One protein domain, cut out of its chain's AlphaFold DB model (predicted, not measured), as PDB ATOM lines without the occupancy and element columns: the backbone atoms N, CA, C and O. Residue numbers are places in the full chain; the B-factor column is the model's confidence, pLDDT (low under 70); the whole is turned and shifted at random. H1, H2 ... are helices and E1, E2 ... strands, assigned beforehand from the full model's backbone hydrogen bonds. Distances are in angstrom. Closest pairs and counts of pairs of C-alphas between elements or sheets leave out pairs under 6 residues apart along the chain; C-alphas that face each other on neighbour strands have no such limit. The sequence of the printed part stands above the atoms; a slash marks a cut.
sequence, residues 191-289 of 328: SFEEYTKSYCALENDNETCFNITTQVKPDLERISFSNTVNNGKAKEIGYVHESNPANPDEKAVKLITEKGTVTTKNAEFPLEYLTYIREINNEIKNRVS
ATOM      1  N   SER A 191     -30.725 134.574 -29.149       88.44
ATOM      2  CA  SER A 191     -29.946 133.860 -28.122       88.44
ATOM      3  C   SER A 191     -30.669 132.625 -27.564       88.44
ATOM      4  O   SER A 191     -30.085 131.832 -26.822       88.44
ATOM      5  N   PHE A 192     -31.948 132.466 -27.897       91.25
ATOM      6  CA  PHE A 192     -32.756 131.321 -27.536       91.25
ATOM      7  C   PHE A 192     -33.774 131.021 -28.633       91.25
ATOM      8  O   PHE A 192     -34.566 131.887 -29.005       91.25
ATOM      9  N   GLU A 193     -33.797 129.768 -29.068       94.12
ATOM     10  CA  GLU A 193     -34.871 129.193 -29.868       94.12
ATOM     11  C   GLU A 193     -35.339 127.889 -29.211       94.12
ATOM     12  O   GLU A 193     -34.544 127.110 -28.683       94.12
ATOM     13  N   GLU A 194     -36.638 127.630 -29.249       94.75
ATOM     14  CA  GLU A 194     -37.237 126.372 -28.833       94.75
ATOM     15  C   GLU A 194     -38.299 125.952 -29.840       94.75
ATOM     16  O   GLU A 194     -39.144 126.745 -30.256       94.75
ATOM     17  N   TYR A 195     -38.247 124.681 -30.204       96.44
ATOM     18  CA  TYR A 195     -39.131 124.034 -31.154       96.44
ATOM     19  C   TYR A 195     -39.848 122.923 -30.412       96.44
ATOM     20  O   TYR A 195     -39.184 122.030 -29.891       96.44
ATOM     21  N   THR A 196     -41.174 122.952 -30.374       95.75
ATOM     22  CA  THR A 196     -41.962 121.869 -29.784       95.75
ATOM     23  C   THR A 196     -43.021 121.400 -30.766       95.75
ATOM     24  O   THR A 196     -43.826 122.194 -31.252       95.75
ATOM     25  N   LYS A 197     -43.043 120.092 -31.025       95.69
ATOM     26  CA  LYS A 197     -44.163 119.397 -31.665       95.69
ATOM     27  C   LYS A 197     -44.884 118.595 -30.589       95.69
ATOM     28  O   LYS A 197     -44.273 117.732 -29.958       95.69
ATOM     29  N   SER A 198     -46.145 118.932 -30.354       94.00
ATOM     30  CA  SER A 198     -46.970 118.362 -29.293       94.00
ATOM     31  C   SER A 198     -48.130 117.563 -29.870       94.00
ATOM     32  O   SER A 198     -48.821 118.026 -30.778       94.00
ATOM     33  N   TYR A 199     -48.354 116.386 -29.300       92.88
ATOM     34  CA  TYR A 199     -49.516 115.540 -29.531       92.88
ATOM     35  C   TYR A 199     -50.280 115.480 -28.219       92.88
ATOM     36  O   TYR A 199     -49.730 114.982 -27.242       92.88
ATOM     37  N   CYS A 200     -51.514 115.973 -28.184       88.12
ATOM     38  CA  CYS A 200     -52.317 116.023 -26.964       88.12
ATOM     39  C   CYS A 200     -53.636 115.267 -27.126       88.12
ATOM     40  O   CYS A 200     -54.225 115.220 -28.208       88.12
ATOM     41  N   ALA A 201     -54.108 114.708 -26.017       86.50
ATOM     42  CA  ALA A 201     -55.438 114.146 -25.865       86.50
ATOM     43  C   ALA A 201     -56.016 114.565 -24.512       86.50
ATOM     44  O   ALA A 201     -55.282 114.682 -23.527       86.50
ATOM     45  N   LEU A 202     -57.331 114.767 -24.466       79.12
ATOM     46  CA  LEU A 202     -58.064 114.990 -23.227       79.12
ATOM     47  C   LEU A 202     -58.778 113.694 -22.840       79.12
ATOM     48  O   LEU A 202     -59.502 113.135 -23.651       79.12
ATOM     49  N   GLU A 203     -58.603 113.233 -21.606       75.50
ATOM     50  CA  GLU A 203     -59.323 112.082 -21.057       75.50
ATOM     51  C   GLU A 203     -59.798 112.423 -19.638       75.50
ATOM     52  O   GLU A 203     -58.987 112.689 -18.751       75.50
ATOM     53  N   ASN A 204     -61.116 112.421 -19.400       72.31
ATOM     54  CA  ASN A 204     -61.722 112.765 -18.100       72.31
ATOM     55  C   ASN A 204     -61.215 114.108 -17.526       72.31
ATOM     56  O   ASN A 204     -60.715 114.149 -16.402       72.31
ATOM     57  N   ASP A 205     -61.284 115.183 -18.320       71.25
ATOM     58  CA  ASP A 205     -60.781 116.530 -17.988       71.25
ATOM     59  C   ASP A 205     -59.265 116.618 -17.708       71.25
ATOM     60  O   ASP A 205     -58.769 117.651 -17.257       71.25
ATOM     61  N   ASN A 206     -58.502 115.560 -18.010       75.31
ATOM     62  CA  ASN A 206     -57.049 115.556 -17.884       75.31
ATOM     63  C   ASN A 206     -56.391 115.552 -19.260       75.31
ATOM     64  O   ASN A 206     -56.512 114.597 -20.029       75.31
ATOM     65  N   GLU A 207     -55.660 116.623 -19.554       80.44
ATOM     66  CA  GLU A 207     -54.850 116.702 -20.762       80.44
ATOM     67  C   GLU A 207     -53.558 115.906 -20.563       80.44
ATOM     68  O   GLU A 207     -52.808 116.114 -19.603       80.44
ATOM     69  N   THR A 208     -53.298 114.987 -21.488       85.75
ATOM     70  CA  THR A 208     -52.022 114.289 -21.605       85.75
ATOM     71  C   THR A 208     -51.407 114.648 -22.944       85.75
ATOM     72  O   THR A 208     -52.055 114.487 -23.979       85.75
ATOM     73  N   CYS A 209     -50.153 115.094 -22.933       89.25
ATOM     74  CA  CYS A 209     -49.429 115.419 -24.156       89.25
ATOM     75  C   CYS A 209     -48.105 114.673 -24.232       89.25
ATOM     76  O   CYS A 209     -47.427 114.565 -23.212       89.25
ATOM     77  N   PHE A 210     -47.713 114.255 -25.431       91.56
ATOM     78  CA  PHE A 210     -46.351 113.866 -25.781       91.56
ATOM     79  C   PHE A 210     -45.694 114.993 -26.581       91.56
ATOM     80  O   PHE A 210     -46.232 115.439 -27.595       91.56
ATOM     81  N   ASN A 211     -44.529 115.451 -26.128       92.50
ATOM     82  CA  ASN A 211     -43.790 116.559 -26.719       92.50
ATOM     83  C   ASN A 211     -42.407 116.109 -27.181       92.50
ATOM     84  O   ASN A 211     -41.615 115.602 -26.379       92.50
ATOM     85  N   ILE A 212     -42.077 116.437 -28.427       92.56
ATOM     86  CA  ILE A 212     -40.708 116.440 -28.944       92.56
ATOM     87  C   ILE A 212     -40.235 117.888 -28.892       92.56
ATOM     88  O   ILE A 212     -40.840 118.750 -29.530       92.56
ATOM     89  N   THR A 213     -39.208 118.175 -28.090       93.50
ATOM     90  CA  THR A 213     -38.708 119.543 -27.889       93.50
ATOM     91  C   THR A 213     -37.220 119.657 -28.185       93.50
ATOM     92  O   THR A 213     -36.426 118.916 -27.606       93.50
ATOM     93  N   THR A 214     -36.853 120.638 -29.009       94.06
ATOM     94  CA  THR A 214     -35.467 121.059 -29.239       94.06
ATOM     95  C   THR A 214     -35.267 122.466 -28.691       94.06
ATOM     96  O   THR A 214     -35.982 123.378 -29.087       94.06
ATOM     97  N   GLN A 215     -34.288 122.668 -27.814       92.69
ATOM     98  CA  GLN A 215     -33.846 123.982 -27.343       92.69
ATOM     99  C   GLN A 215     -32.463 124.288 -27.909       92.69
ATOM    100  O   GLN A 215     -31.547 123.481 -27.765       92.69
ATOM    101  N   VAL A 216     -32.298 125.470 -28.495       90.56
ATOM    102  CA  VAL A 216     -31.041 125.945 -29.074       90.56
ATOM    103  C   VAL A 216     -30.641 127.259 -28.411       90.56
ATOM    104  O   VAL A 216     -31.431 128.196 -28.298       90.56
ATOM    105  N   LYS A 217     -29.400 127.305 -27.936       88.94
ATOM    106  CA  LYS A 217     -28.721 128.434 -27.292       88.94
ATOM    107  C   LYS A 217     -27.290 128.519 -27.837       88.94
ATOM    108  O   LYS A 217     -26.790 127.510 -28.337       88.94
ATOM    109  N   PRO A 218     -26.592 129.662 -27.685       83.00
ATOM    110  CA  PRO A 218     -25.210 129.822 -28.146       83.00
ATOM    111  C   PRO A 218     -24.246 128.718 -27.694       83.00
ATOM    112  O   PRO A 218     -23.282 128.423 -28.391       83.00
ATOM    113  N   ASP A 219     -24.503 128.122 -26.531       83.69
ATOM    114  CA  ASP A 219     -23.670 127.126 -25.860       83.69
ATOM    115  C   ASP A 219     -24.391 125.791 -25.614       83.69
ATOM    116  O   ASP A 219     -23.847 124.921 -24.937       83.69
ATOM    117  N   LEU A 220     -25.604 125.600 -26.154       86.12
ATOM    118  CA  LEU A 220     -26.363 124.367 -25.942       86.12
ATOM    119  C   LEU A 220     -27.363 124.071 -27.064       86.12
ATOM    120  O   LEU A 220     -28.266 124.864 -27.315       86.12
ATOM    121  N   GLU A 221     -27.295 122.869 -27.625       87.62
ATOM    122  CA  GLU A 221     -28.414 122.208 -28.301       87.62
ATOM    123  C   GLU A 221     -28.922 121.076 -27.396       87.62
ATOM    124  O   GLU A 221     -28.162 120.187 -27.001       87.62
ATOM    125  N   ARG A 222     -30.206 121.125 -27.033       89.94
ATOM    126  CA  ARG A 222     -30.861 120.125 -26.190       89.94
ATOM    127  C   ARG A 222     -32.083 119.547 -26.883       89.94
ATOM    128  O   ARG A 222     -33.004 120.293 -27.186       89.94
ATOM    129  N   ILE A 223     -32.131 118.230 -27.049       88.50
ATOM    130  CA  ILE A 223     -33.293 117.502 -27.580       88.50
ATOM    131  C   ILE A 223     -33.886 116.676 -26.442       88.50
ATOM    132  O   ILE A 223     -33.146 115.987 -25.740       88.50
ATOM    133  N   SER A 224     -35.200 116.743 -26.246       86.75
ATOM    134  CA  SER A 224     -35.888 116.045 -25.157       86.75
ATOM    135  C   SER A 224     -37.273 115.540 -25.551       86.75
ATOM    136  O   SER A 224     -38.022 116.252 -26.224       86.75
ATOM    137  N   PHE A 225     -37.629 114.365 -25.025       86.38
ATOM    138  CA  PHE A 225     -38.982 113.802 -25.059       86.38
ATOM    139  C   PHE A 225     -39.631 113.959 -23.698       86.38
ATOM    140  O   PHE A 225     -39.059 113.569 -22.673       86.38
ATOM    141  N   SER A 226     -40.842 114.497 -23.675       85.62
ATOM    142  CA  SER A 226     -41.576 114.644 -22.426       85.62
ATOM    143  C   SER A 226     -43.041 114.307 -22.584       85.62
ATOM    144  O   SER A 226     -43.650 114.612 -23.603       85.62
ATOM    145  N   ASN A 227     -43.597 113.718 -21.530       81.50
ATOM    146  CA  ASN A 227     -45.028 113.618 -21.346       81.50
ATOM    147  C   ASN A 227     -45.456 114.661 -20.326       81.50
ATOM    148  O   ASN A 227     -44.895 114.742 -19.229       81.50
ATOM    149  N   THR A 228     -46.475 115.435 -20.656       73.62
ATOM    150  CA  THR A 228     -47.188 116.227 -19.659       73.62
ATOM    151  C   THR A 228     -48.233 115.316 -19.029       73.62
ATOM    152  O   THR A 228     -49.114 114.818 -19.725       73.62
ATOM    153  N   VAL A 229     -48.114 115.063 -17.724       56.94
ATOM    154  CA  VAL A 229     -49.096 114.289 -16.950       56.94
ATOM    155  C   VAL A 229     -49.562 115.170 -15.799       56.94
ATOM    156  O   VAL A 229     -48.708 115.680 -15.082       56.94
ATOM    157  N   ASN A 230     -50.880 115.351 -15.642       51.69
ATOM    158  CA  ASN A 230     -51.589 115.996 -14.523       51.69
ATOM    159  C   ASN A 230     -50.855 117.148 -13.798       51.69
ATOM    160  O   ASN A 230     -49.912 116.941 -13.033       51.69
ATOM    161  N   ASN A 231     -51.409 118.365 -13.913       53.53
ATOM    162  CA  ASN A 231     -50.923 119.640 -13.345       53.53
ATOM    163  C   ASN A 231     -49.855 120.385 -14.168       53.53
ATOM    164  O   ASN A 231     -49.086 121.171 -13.609       53.53
ATOM    165  N   GLY A 232     -49.782 120.149 -15.482       59.44
ATOM    166  CA  GLY A 232     -48.979 120.971 -16.399       59.44
ATOM    167  C   GLY A 232     -47.459 120.869 -16.219       59.44
ATOM    168  O   GLY A 232     -46.720 121.691 -16.759       59.44
ATOM    169  N   LYS A 233     -46.962 119.882 -15.461       66.19
ATOM    170  CA  LYS A 233     -45.521 119.633 -15.332       66.19
ATOM    171  C   LYS A 233     -45.088 118.603 -16.366       66.19
ATOM    172  O   LYS A 233     -45.484 117.442 -16.293       66.19
ATOM    173  N   ALA A 234     -44.245 119.031 -17.299       74.25
ATOM    174  CA  ALA A 234     -43.572 118.126 -18.217       74.25
ATOM    175  C   ALA A 234     -42.666 117.173 -17.421       74.25
ATOM    176  O   ALA A 234     -41.787 117.608 -16.673       74.25
ATOM    177  N   LYS A 235     -42.897 115.871 -17.572       77.75
ATOM    178  CA  LYS A 235     -41.986 114.819 -17.133       77.75
ATOM    179  C   LYS A 235     -41.215 114.363 -18.360       77.75
ATOM    180  O   LYS A 235     -41.809 113.887 -19.320       77.75
ATOM    181  N   GLU A 236     -39.900 114.501 -18.336       80.56
ATOM    182  CA  GLU A 236     -39.056 113.873 -19.350       80.56
ATOM    183  C   GLU A 236     -39.154 112.353 -19.183       80.56
ATOM    184  O   GLU A 236     -39.032 111.836 -18.070       80.56
ATOM    185  N   ILE A 237     -39.458 111.641 -20.265       73.31
ATOM    186  CA  ILE A 237     -39.815 110.210 -20.217       73.31
ATOM    187  C   ILE A 237     -38.896 109.329 -21.067       73.31
ATOM    188  O   ILE A 237     -39.261 108.216 -21.431       73.31
ATOM    189  N   GLY A 238     -37.700 109.810 -21.394       74.56
ATOM    190  CA  GLY A 238     -36.796 109.049 -22.241       74.56
ATOM    191  C   GLY A 238     -35.419 109.670 -22.353       74.56
ATOM    192  O   GLY A 238     -34.844 110.118 -21.360       74.56
ATOM    193  N   TYR A 239     -34.886 109.649 -23.571       80.06
ATOM    194  CA  TYR A 239     -33.547 110.133 -23.854       80.06
ATOM    195  C   TYR A 239     -33.509 111.660 -23.991       80.06
ATOM    196  O   TYR A 239     -34.395 112.278 -24.571       80.06
ATOM    197  N   VAL A 240     -32.457 112.277 -23.475       80.81
ATOM    198  CA  VAL A 240     -32.174 113.701 -23.628       80.81
ATOM    199  C   VAL A 240     -30.766 113.825 -24.167       80.81
ATOM    200  O   VAL A 240     -29.829 113.313 -23.554       80.81
ATOM    201  N   HIS A 241     -30.619 114.494 -25.301       84.44
ATOM    202  CA  HIS A 241     -29.318 114.838 -25.855       84.44
ATOM    203  C   HIS A 241     -28.990 116.274 -25.491       84.44
ATOM    204  O   HIS A 241     -29.825 117.154 -25.669       84.44
ATOM    205  N   GLU A 242     -27.783 116.499 -24.992       83.62
ATOM    206  CA  GLU A 242     -27.216 117.813 -24.718       83.62
ATOM    207  C   GLU A 242     -25.860 117.881 -25.415       83.62
ATOM    208  O   GLU A 242     -24.984 117.059 -25.145       83.62
ATOM    209  N   SER A 243     -25.681 118.850 -26.304       83.12
ATOM    210  CA  SER A 243     -24.385 119.143 -26.905       83.12
ATOM    211  C   SER A 243     -24.063 120.618 -26.776       83.12
ATOM    212  O   SER A 243     -24.939 121.473 -26.902       83.12
ATOM    213  N   ASN A 244     -22.796 120.921 -26.512       78.94
ATOM    214  CA  ASN A 244     -22.306 122.285 -26.556       78.94
ATOM    215  C   ASN A 244     -21.779 122.587 -27.975       78.94
ATOM    216  O   ASN A 244     -20.720 122.088 -28.346       78.94
ATOM    217  N   PRO A 245     -22.459 123.411 -28.791       70.62
ATOM    218  CA  PRO A 245     -21.959 123.796 -30.108       70.62
ATOM    219  C   PRO A 245     -20.631 124.571 -30.051       70.62
ATOM    220  O   PRO A 245     -19.861 124.518 -31.007       70.62
ATOM    221  N   ALA A 246     -20.327 125.255 -28.941       75.88
ATOM    222  CA  ALA A 246     -19.040 125.921 -28.731       75.88
ATOM    223  C   ALA A 246     -17.939 124.964 -28.239       75.88
ATOM    224  O   ALA A 246     -16.754 125.258 -28.406       75.88
ATOM    225  N   ASN A 247     -18.316 123.827 -27.649       76.56
ATOM    226  CA  ASN A 247     -17.403 122.764 -27.244       76.56
ATOM    227  C   ASN A 247     -17.971 121.395 -27.652       76.56
ATOM    228  O   ASN A 247     -18.563 120.706 -26.817       76.56
ATOM    229  N   PRO A 248     -17.811 120.987 -28.923       69.56
ATOM    230  CA  PRO A 248     -18.418 119.763 -29.431       69.56
ATOM    231  C   PRO A 248     -17.908 118.502 -28.723       69.56
ATOM    232  O   PRO A 248     -18.536 117.463 -28.858       69.56
ATOM    233  N   ASP A 249     -16.830 118.568 -27.942       73.12
ATOM    234  CA  ASP A 249     -16.355 117.435 -27.145       73.12
ATOM    235  C   ASP A 249     -17.202 117.205 -25.877       73.12
ATOM    236  O   ASP A 249     -17.126 116.142 -25.261       73.12
ATOM    237  N   GLU A 250     -18.041 118.171 -25.489       76.62
ATOM    238  CA  GLU A 250     -18.983 118.069 -24.373       76.62
ATOM    239  C   GLU A 250     -20.375 117.677 -24.879       76.62
ATOM    240  O   GLU A 250     -21.256 118.514 -25.103       76.62
ATOM    241  N   LYS A 251     -20.571 116.366 -25.044       80.75
ATOM    242  CA  LYS A 251     -21.872 115.765 -25.369       80.75
ATOM    243  C   LYS A 251     -22.339 114.881 -24.226       80.75
ATOM    244  O   LYS A 251     -21.541 114.187 -23.593       80.75
ATOM    245  N   ALA A 252     -23.630 114.883 -23.945       83.56
ATOM    246  CA  ALA A 252     -24.225 114.000 -22.959       83.56
ATOM    247  C   ALA A 252     -25.546 113.448 -23.476       83.56
ATOM    248  O   ALA A 252     -26.390 114.184 -23.987       83.56
ATOM    249  N   VAL A 253     -25.739 112.146 -23.278       83.38
ATOM    250  CA  VAL A 253     -27.034 111.495 -23.458       83.38
ATOM    251  C   VAL A 253     -27.518 111.037 -22.091       83.38
ATOM    252  O   VAL A 253     -26.801 110.351 -21.360       83.38
ATOM    253  N   LYS A 254     -28.731 111.443 -21.726       84.69
ATOM    254  CA  LYS A 254     -29.380 111.070 -20.466       84.69
ATOM    255  C   LYS A 254     -30.597 110.219 -20.769       84.69
ATOM    256  O   LYS A 254     -31.478 110.685 -21.471       84.69
ATOM    257  N   LEU A 255     -30.671 109.012 -20.224       81.12
ATOM    258  CA  LEU A 255     -31.875 108.189 -20.236       81.12
ATOM    259  C   LEU A 255     -32.627 108.377 -18.921       81.12
ATOM    260  O   LEU A 255     -32.081 108.123 -17.846       81.12
ATOM    261  N   ILE A 256     -33.888 108.784 -19.001       76.00
ATOM    262  CA  ILE A 256     -34.774 108.936 -17.848       76.00
ATOM    263  C   ILE A 256     -35.770 107.781 -17.846       76.00
ATOM    264  O   ILE A 256     -36.611 107.663 -18.730       76.00
ATOM    265  N   THR A 257     -35.663 106.922 -16.834       71.06
ATOM    266  CA  THR A 257     -36.545 105.767 -16.630       71.06
ATOM    267  C   THR A 257     -37.356 105.932 -15.350       71.06
ATOM    268  O   THR A 257     -37.051 106.771 -14.502       71.06
ATOM    269  N   GLU A 258     -38.352 105.069 -15.141       67.88
ATOM    270  CA  GLU A 258     -39.058 104.988 -13.854       67.88
ATOM    271  C   GLU A 258     -38.131 104.653 -12.674       67.88
ATOM    272  O   GLU A 258     -38.426 105.018 -11.538       67.88
ATOM    273  N   LYS A 259     -36.993 103.992 -12.937       70.88
ATOM    274  CA  LYS A 259     -36.008 103.584 -11.924       70.88
ATOM    275  C   LYS A 259     -34.942 104.650 -11.638       70.88
ATOM    276  O   LYS A 259     -34.122 104.446 -10.747       70.88
ATOM    277  N   GLY A 260     -34.938 105.764 -12.372       73.06
ATOM    278  CA  GLY A 260     -33.958 106.844 -12.235       73.06
ATOM    279  C   GLY A 260     -33.315 107.260 -13.557       73.06
ATOM    280  O   GLY A 260     -33.739 106.844 -14.639       73.06
ATOM    281  N   THR A 261     -32.287 108.104 -13.455       80.31
ATOM    282  CA  THR A 261     -31.565 108.678 -14.598       80.31
ATOM    283  C   THR A 261     -30.215 107.995 -14.790       80.31
ATOM    284  O   THR A 261     -29.418 107.929 -13.857       80.31
ATOM    285  N   VAL A 262     -29.938 107.550 -16.014       79.25
ATOM    286  CA  VAL A 262     -28.616 107.085 -16.459       79.25
ATOM    287  C   VAL A 262     -28.032 108.144 -17.388       79.25
ATOM    288  O   VAL A 262     -28.751 108.716 -18.202       79.25
ATOM    289  N   THR A 263     -26.750 108.480 -17.249       81.25
ATOM    290  CA  THR A 263     -26.092 109.497 -18.084       81.25
ATOM    291  C   THR A 263     -24.788 108.959 -18.639       81.25
ATOM    292  O   THR A 263     -23.888 108.624 -17.870       81.25
ATOM    293  N   THR A 264     -24.665 108.974 -19.962       80.19
ATOM    294  CA  THR A 264     -23.436 108.622 -20.674       80.19
ATOM    295  C   THR A 264     -22.803 109.897 -21.222       80.19
ATOM    296  O   THR A 264     -23.440 110.671 -21.941       80.19
ATOM    297  N   LYS A 265     -21.545 110.142 -20.842       80.94
ATOM    298  CA  LYS A 265     -20.763 111.289 -21.323       80.94
ATOM    299  C   LYS A 265     -20.084 110.955 -22.643       80.94
ATOM    300  O   LYS A 265     -19.650 109.826 -22.842       80.94
ATOM    301  N   ASN A 266     -19.952 111.965 -23.494       77.25
ATOM    302  CA  ASN A 266     -19.329 111.908 -24.814       77.25
ATOM    303  C   ASN A 266     -19.982 110.861 -25.733       77.25
ATOM    304  O   ASN A 266     -19.326 110.283 -26.595       77.25
ATOM    305  N   ALA A 267     -21.278 110.614 -25.524       80.00
ATOM    306  CA  ALA A 267     -22.103 109.766 -26.368       80.00
ATOM    307  C   ALA A 267     -22.986 110.632 -27.274       80.00
ATOM    308  O   ALA A 267     -23.398 111.729 -26.892       80.00
ATOM    309  N   GLU A 268     -23.292 110.128 -28.467       77.81
ATOM    310  CA  GLU A 268     -24.088 110.831 -29.473       77.81
ATOM    311  C   GLU A 268     -25.314 110.029 -29.868       77.81
ATOM    312  O   GLU A 268     -25.277 108.799 -29.896       77.81
ATOM    313  N   PHE A 269     -26.395 110.737 -30.208       84.50
ATOM    314  CA  PHE A 269     -27.485 110.110 -30.940       84.50
ATOM    315  C   PHE A 269     -27.032 109.721 -32.351       84.50
ATOM    316  O   PHE A 269     -26.143 110.369 -32.910       84.50
ATOM    317  N   PRO A 270     -27.670 108.702 -32.951       86.88
ATOM    318  CA  PRO A 270     -27.477 108.381 -34.358       86.88
ATOM    319  C   PRO A 270     -27.659 109.620 -35.244       86.88
ATOM    320  O   PRO A 270     -28.577 110.418 -35.036       86.88
ATOM    321  N   LEU A 271     -26.795 109.783 -36.248       86.38
ATOM    322  CA  LEU A 271     -26.824 110.947 -37.140       86.38
ATOM    323  C   LEU A 271     -28.150 111.042 -37.908       86.38
ATOM    324  O   LEU A 271     -28.667 112.140 -38.129       86.38
ATOM    325  N   GLU A 272     -28.711 109.899 -38.290       88.56
ATOM    326  CA  GLU A 272     -30.014 109.794 -38.946       88.56
ATOM    327  C   GLU A 272     -31.117 110.388 -38.064       88.56
ATOM    328  O   GLU A 272     -31.960 111.143 -38.544       88.56
ATOM    329  N   TYR A 273     -31.048 110.130 -36.759       88.44
ATOM    330  CA  TYR A 273     -32.012 110.634 -35.792       88.44
ATOM    331  C   TYR A 273     -31.884 112.148 -35.585       88.44
ATOM    332  O   TYR A 273     -32.868 112.882 -35.609       88.44
ATOM    333  N   LEU A 274     -30.653 112.652 -35.462       88.31
ATOM    334  CA  LEU A 274     -30.402 114.097 -35.397       88.31
ATOM    335  C   LEU A 274     -30.884 114.819 -36.665       88.31
ATOM    336  O   LEU A 274     -31.359 115.953 -36.594       88.31
ATOM    337  N   THR A 275     -30.772 114.171 -37.826       90.44
ATOM    338  CA  THR A 275     -31.284 114.702 -39.097       90.44
ATOM    339  C   THR A 275     -32.807 114.799 -39.070       90.44
ATOM    340  O   THR A 275     -33.340 115.873 -39.343       90.44
ATOM    341  N   TYR A 276     -33.493 113.739 -38.637       92.06
ATOM    342  CA  TYR A 276     -34.946 113.729 -38.444       92.06
ATOM    343  C   TYR A 276     -35.431 114.862 -37.518       92.06
ATOM    344  O   TYR A 276     -36.346 115.610 -37.866       92.06
ATOM    345  N   ILE A 277     -34.770 115.075 -36.375       92.38
ATOM    346  CA  ILE A 277     -35.131 116.164 -35.451       92.38
ATOM    347  C   ILE A 277     -34.955 117.546 -36.096       92.38
ATOM    348  O   ILE A 277     -35.788 118.438 -35.920       92.38
ATOM    349  N   ARG A 278     -33.900 117.747 -36.889       92.12
ATOM    350  CA  ARG A 278     -33.692 119.012 -37.616       92.12
ATOM    351  C   ARG A 278     -34.749 119.236 -38.694       92.12
ATOM    352  O   ARG A 278     -35.162 120.376 -38.904       92.12
ATOM    353  N   GLU A 279     -35.213 118.176 -39.347       95.00
ATOM    354  CA  GLU A 279     -36.350 118.244 -40.265       95.00
ATOM    355  C   GLU A 279     -37.637 118.657 -39.538       95.00
ATOM    356  O   GLU A 279     -38.337 119.535 -40.040       95.00
ATOM    357  N   ILE A 280     -37.898 118.141 -38.328       94.50
ATOM    358  CA  ILE A 280     -39.015 118.602 -37.480       94.50
ATOM    359  C   ILE A 280     -38.873 120.090 -37.131       94.50
ATOM    360  O   ILE A 280     -39.844 120.839 -37.230       94.50
ATOM    361  N   ASN A 281     -37.679 120.557 -36.755       95.25
ATOM    362  CA  ASN A 281     -37.465 121.975 -36.439       95.25
ATOM    363  C   ASN A 281     -37.767 122.874 -37.655       95.25
ATOM    364  O   ASN A 281     -38.422 123.913 -37.522       95.25
ATOM    365  N   ASN A 282     -37.334 122.457 -38.850       96.00
ATOM    366  CA  ASN A 282     -37.638 123.151 -40.104       96.00
ATOM    367  C   ASN A 282     -39.133 123.099 -40.439       96.00
ATOM    368  O   ASN A 282     -39.699 124.106 -40.865       96.00
ATOM    369  N   GLU A 283     -39.786 121.955 -40.225       96.56
ATOM    370  CA  GLU A 283     -41.236 121.815 -40.359       96.56
ATOM    371  C   GLU A 283     -41.953 122.827 -39.460       96.56
ATOM    372  O   GLU A 283     -42.777 123.588 -39.960       96.56
ATOM    373  N   ILE A 284     -41.604 122.893 -38.170       97.19
ATOM    374  CA  ILE A 284     -42.190 123.836 -37.208       97.19
ATOM    375  C   ILE A 284     -42.021 125.276 -37.703       97.19
ATOM    376  O   ILE A 284     -43.021 125.981 -37.825       97.19
ATOM    377  N   LYS A 285     -40.798 125.701 -38.056       95.12
ATOM    378  CA  LYS A 285     -40.530 127.060 -38.573       95.12
ATOM    379  C   LYS A 285     -41.368 127.395 -39.801       95.12
ATOM    380  O   LYS A 285     -41.950 128.474 -39.874       95.12
ATOM    381  N   ASN A 286     -41.457 126.467 -40.748       96.50
ATOM    382  CA  ASN A 286     -42.240 126.661 -41.962       96.50
ATOM    383  C   ASN A 286     -43.736 126.747 -41.652       96.50
ATOM    384  O   ASN A 286     -44.421 127.631 -42.163       96.50
ATOM    385  N   ARG A 287     -44.248 125.866 -40.790       94.81
ATOM    386  CA  ARG A 287     -45.663 125.828 -40.409       94.81
ATOM    387  C   ARG A 287     -46.090 127.094 -39.676       94.81
ATOM    388  O   ARG A 287     -47.121 127.652 -40.016       94.81
ATOM    389  N   VAL A 288     -45.297 127.585 -38.724       95.81
ATOM    390  CA  VAL A 288     -45.635 128.791 -37.942       95.81
ATOM    391  C   VAL A 288     -45.303 130.104 -38.665       95.81
ATOM    392  O   VAL A 288     -45.605 131.177 -38.151       95.81
ATOM    393  N   SER A 289     -44.724 130.052 -39.870       95.69
ATOM    394  CA  SER A 289     -44.350 131.253 -40.636       95.69
ATOM    395  C   SER A 289     -45.532 132.161 -41.010       95.69
ATOM    396  O   SER A 289     -45.323 133.338 -41.295       95.69
TER     397      SER A 289
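This is residues 191 to 289 of the 328 residues of an uncharacterized protein of Succinivibrio dextrinosolvens DSM 3072 (UniProt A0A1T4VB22). A single twisted sheet of six strands, E1 to E6, winds back and forth in chain order, and one helix, H1, crosses one face over E1 and E2 while the other face is bare. The printed part has 99 residues, with six named strands followed by one named helix, and its class is mixed, helices and strands. The sheet is antiparallel throughout, in the order E1 - E2 - E3 - E4 - E5 - E6. The whole is compact, with a radius of gyration of the C-alphas of 14.6 A and spans of 46 by 41 by 26 A.

E1, residues 193 to 203, begins at C-alpha 193 (-34.871, 129.193, -29.868) and is 31.1 A long. E2, residues 206 to 217, is 32.5 A long and bends by 55 degrees at residue 210. E3, residues 220 to 228, bends by 55 degrees at residue 225, and E4, residues 234 to 244, by 93 degrees at residue 237. E5, residues 247 to 257, is 27.7 A long; E6 is residues 260 to 265. H1, residues 271 to 288, is 25.9 A long and ends at C-alpha 288 (-45.635, 128.791, -37.942).

The six strands form a meander, each the antiparallel neighbour of the one before, with edge strands E1 and E6. Within hydrogen-bond range are N 195 and O 214 of hairpin E1 and E2, 2.8 A, and N 255 and O 262 of hairpin E5 and E6, 2.8 A. H1 is on the sheet at a height of 9.2 A, across the strands, at 86 degrees to E1 on the local plane. It lies over E1 and E2, and only just not over E3, on which 2 of its C-alphas fall. The closest C-alphas of E1 and H1, Tyr 195 and Asn 281, are 5.9 A apart. In H1 every O i to N i+4 pair is within hydrogen-bond range. E1 and E6 are apart.

The C-alphas farthest apart, Asn 204 and Asp 249, are 46.5 A apart. The printed part has no cut, and its links between named elements are tight. Mean pLDDT of the printed part is 83.5; residues 229 to 233, 248 and 258 are under 70.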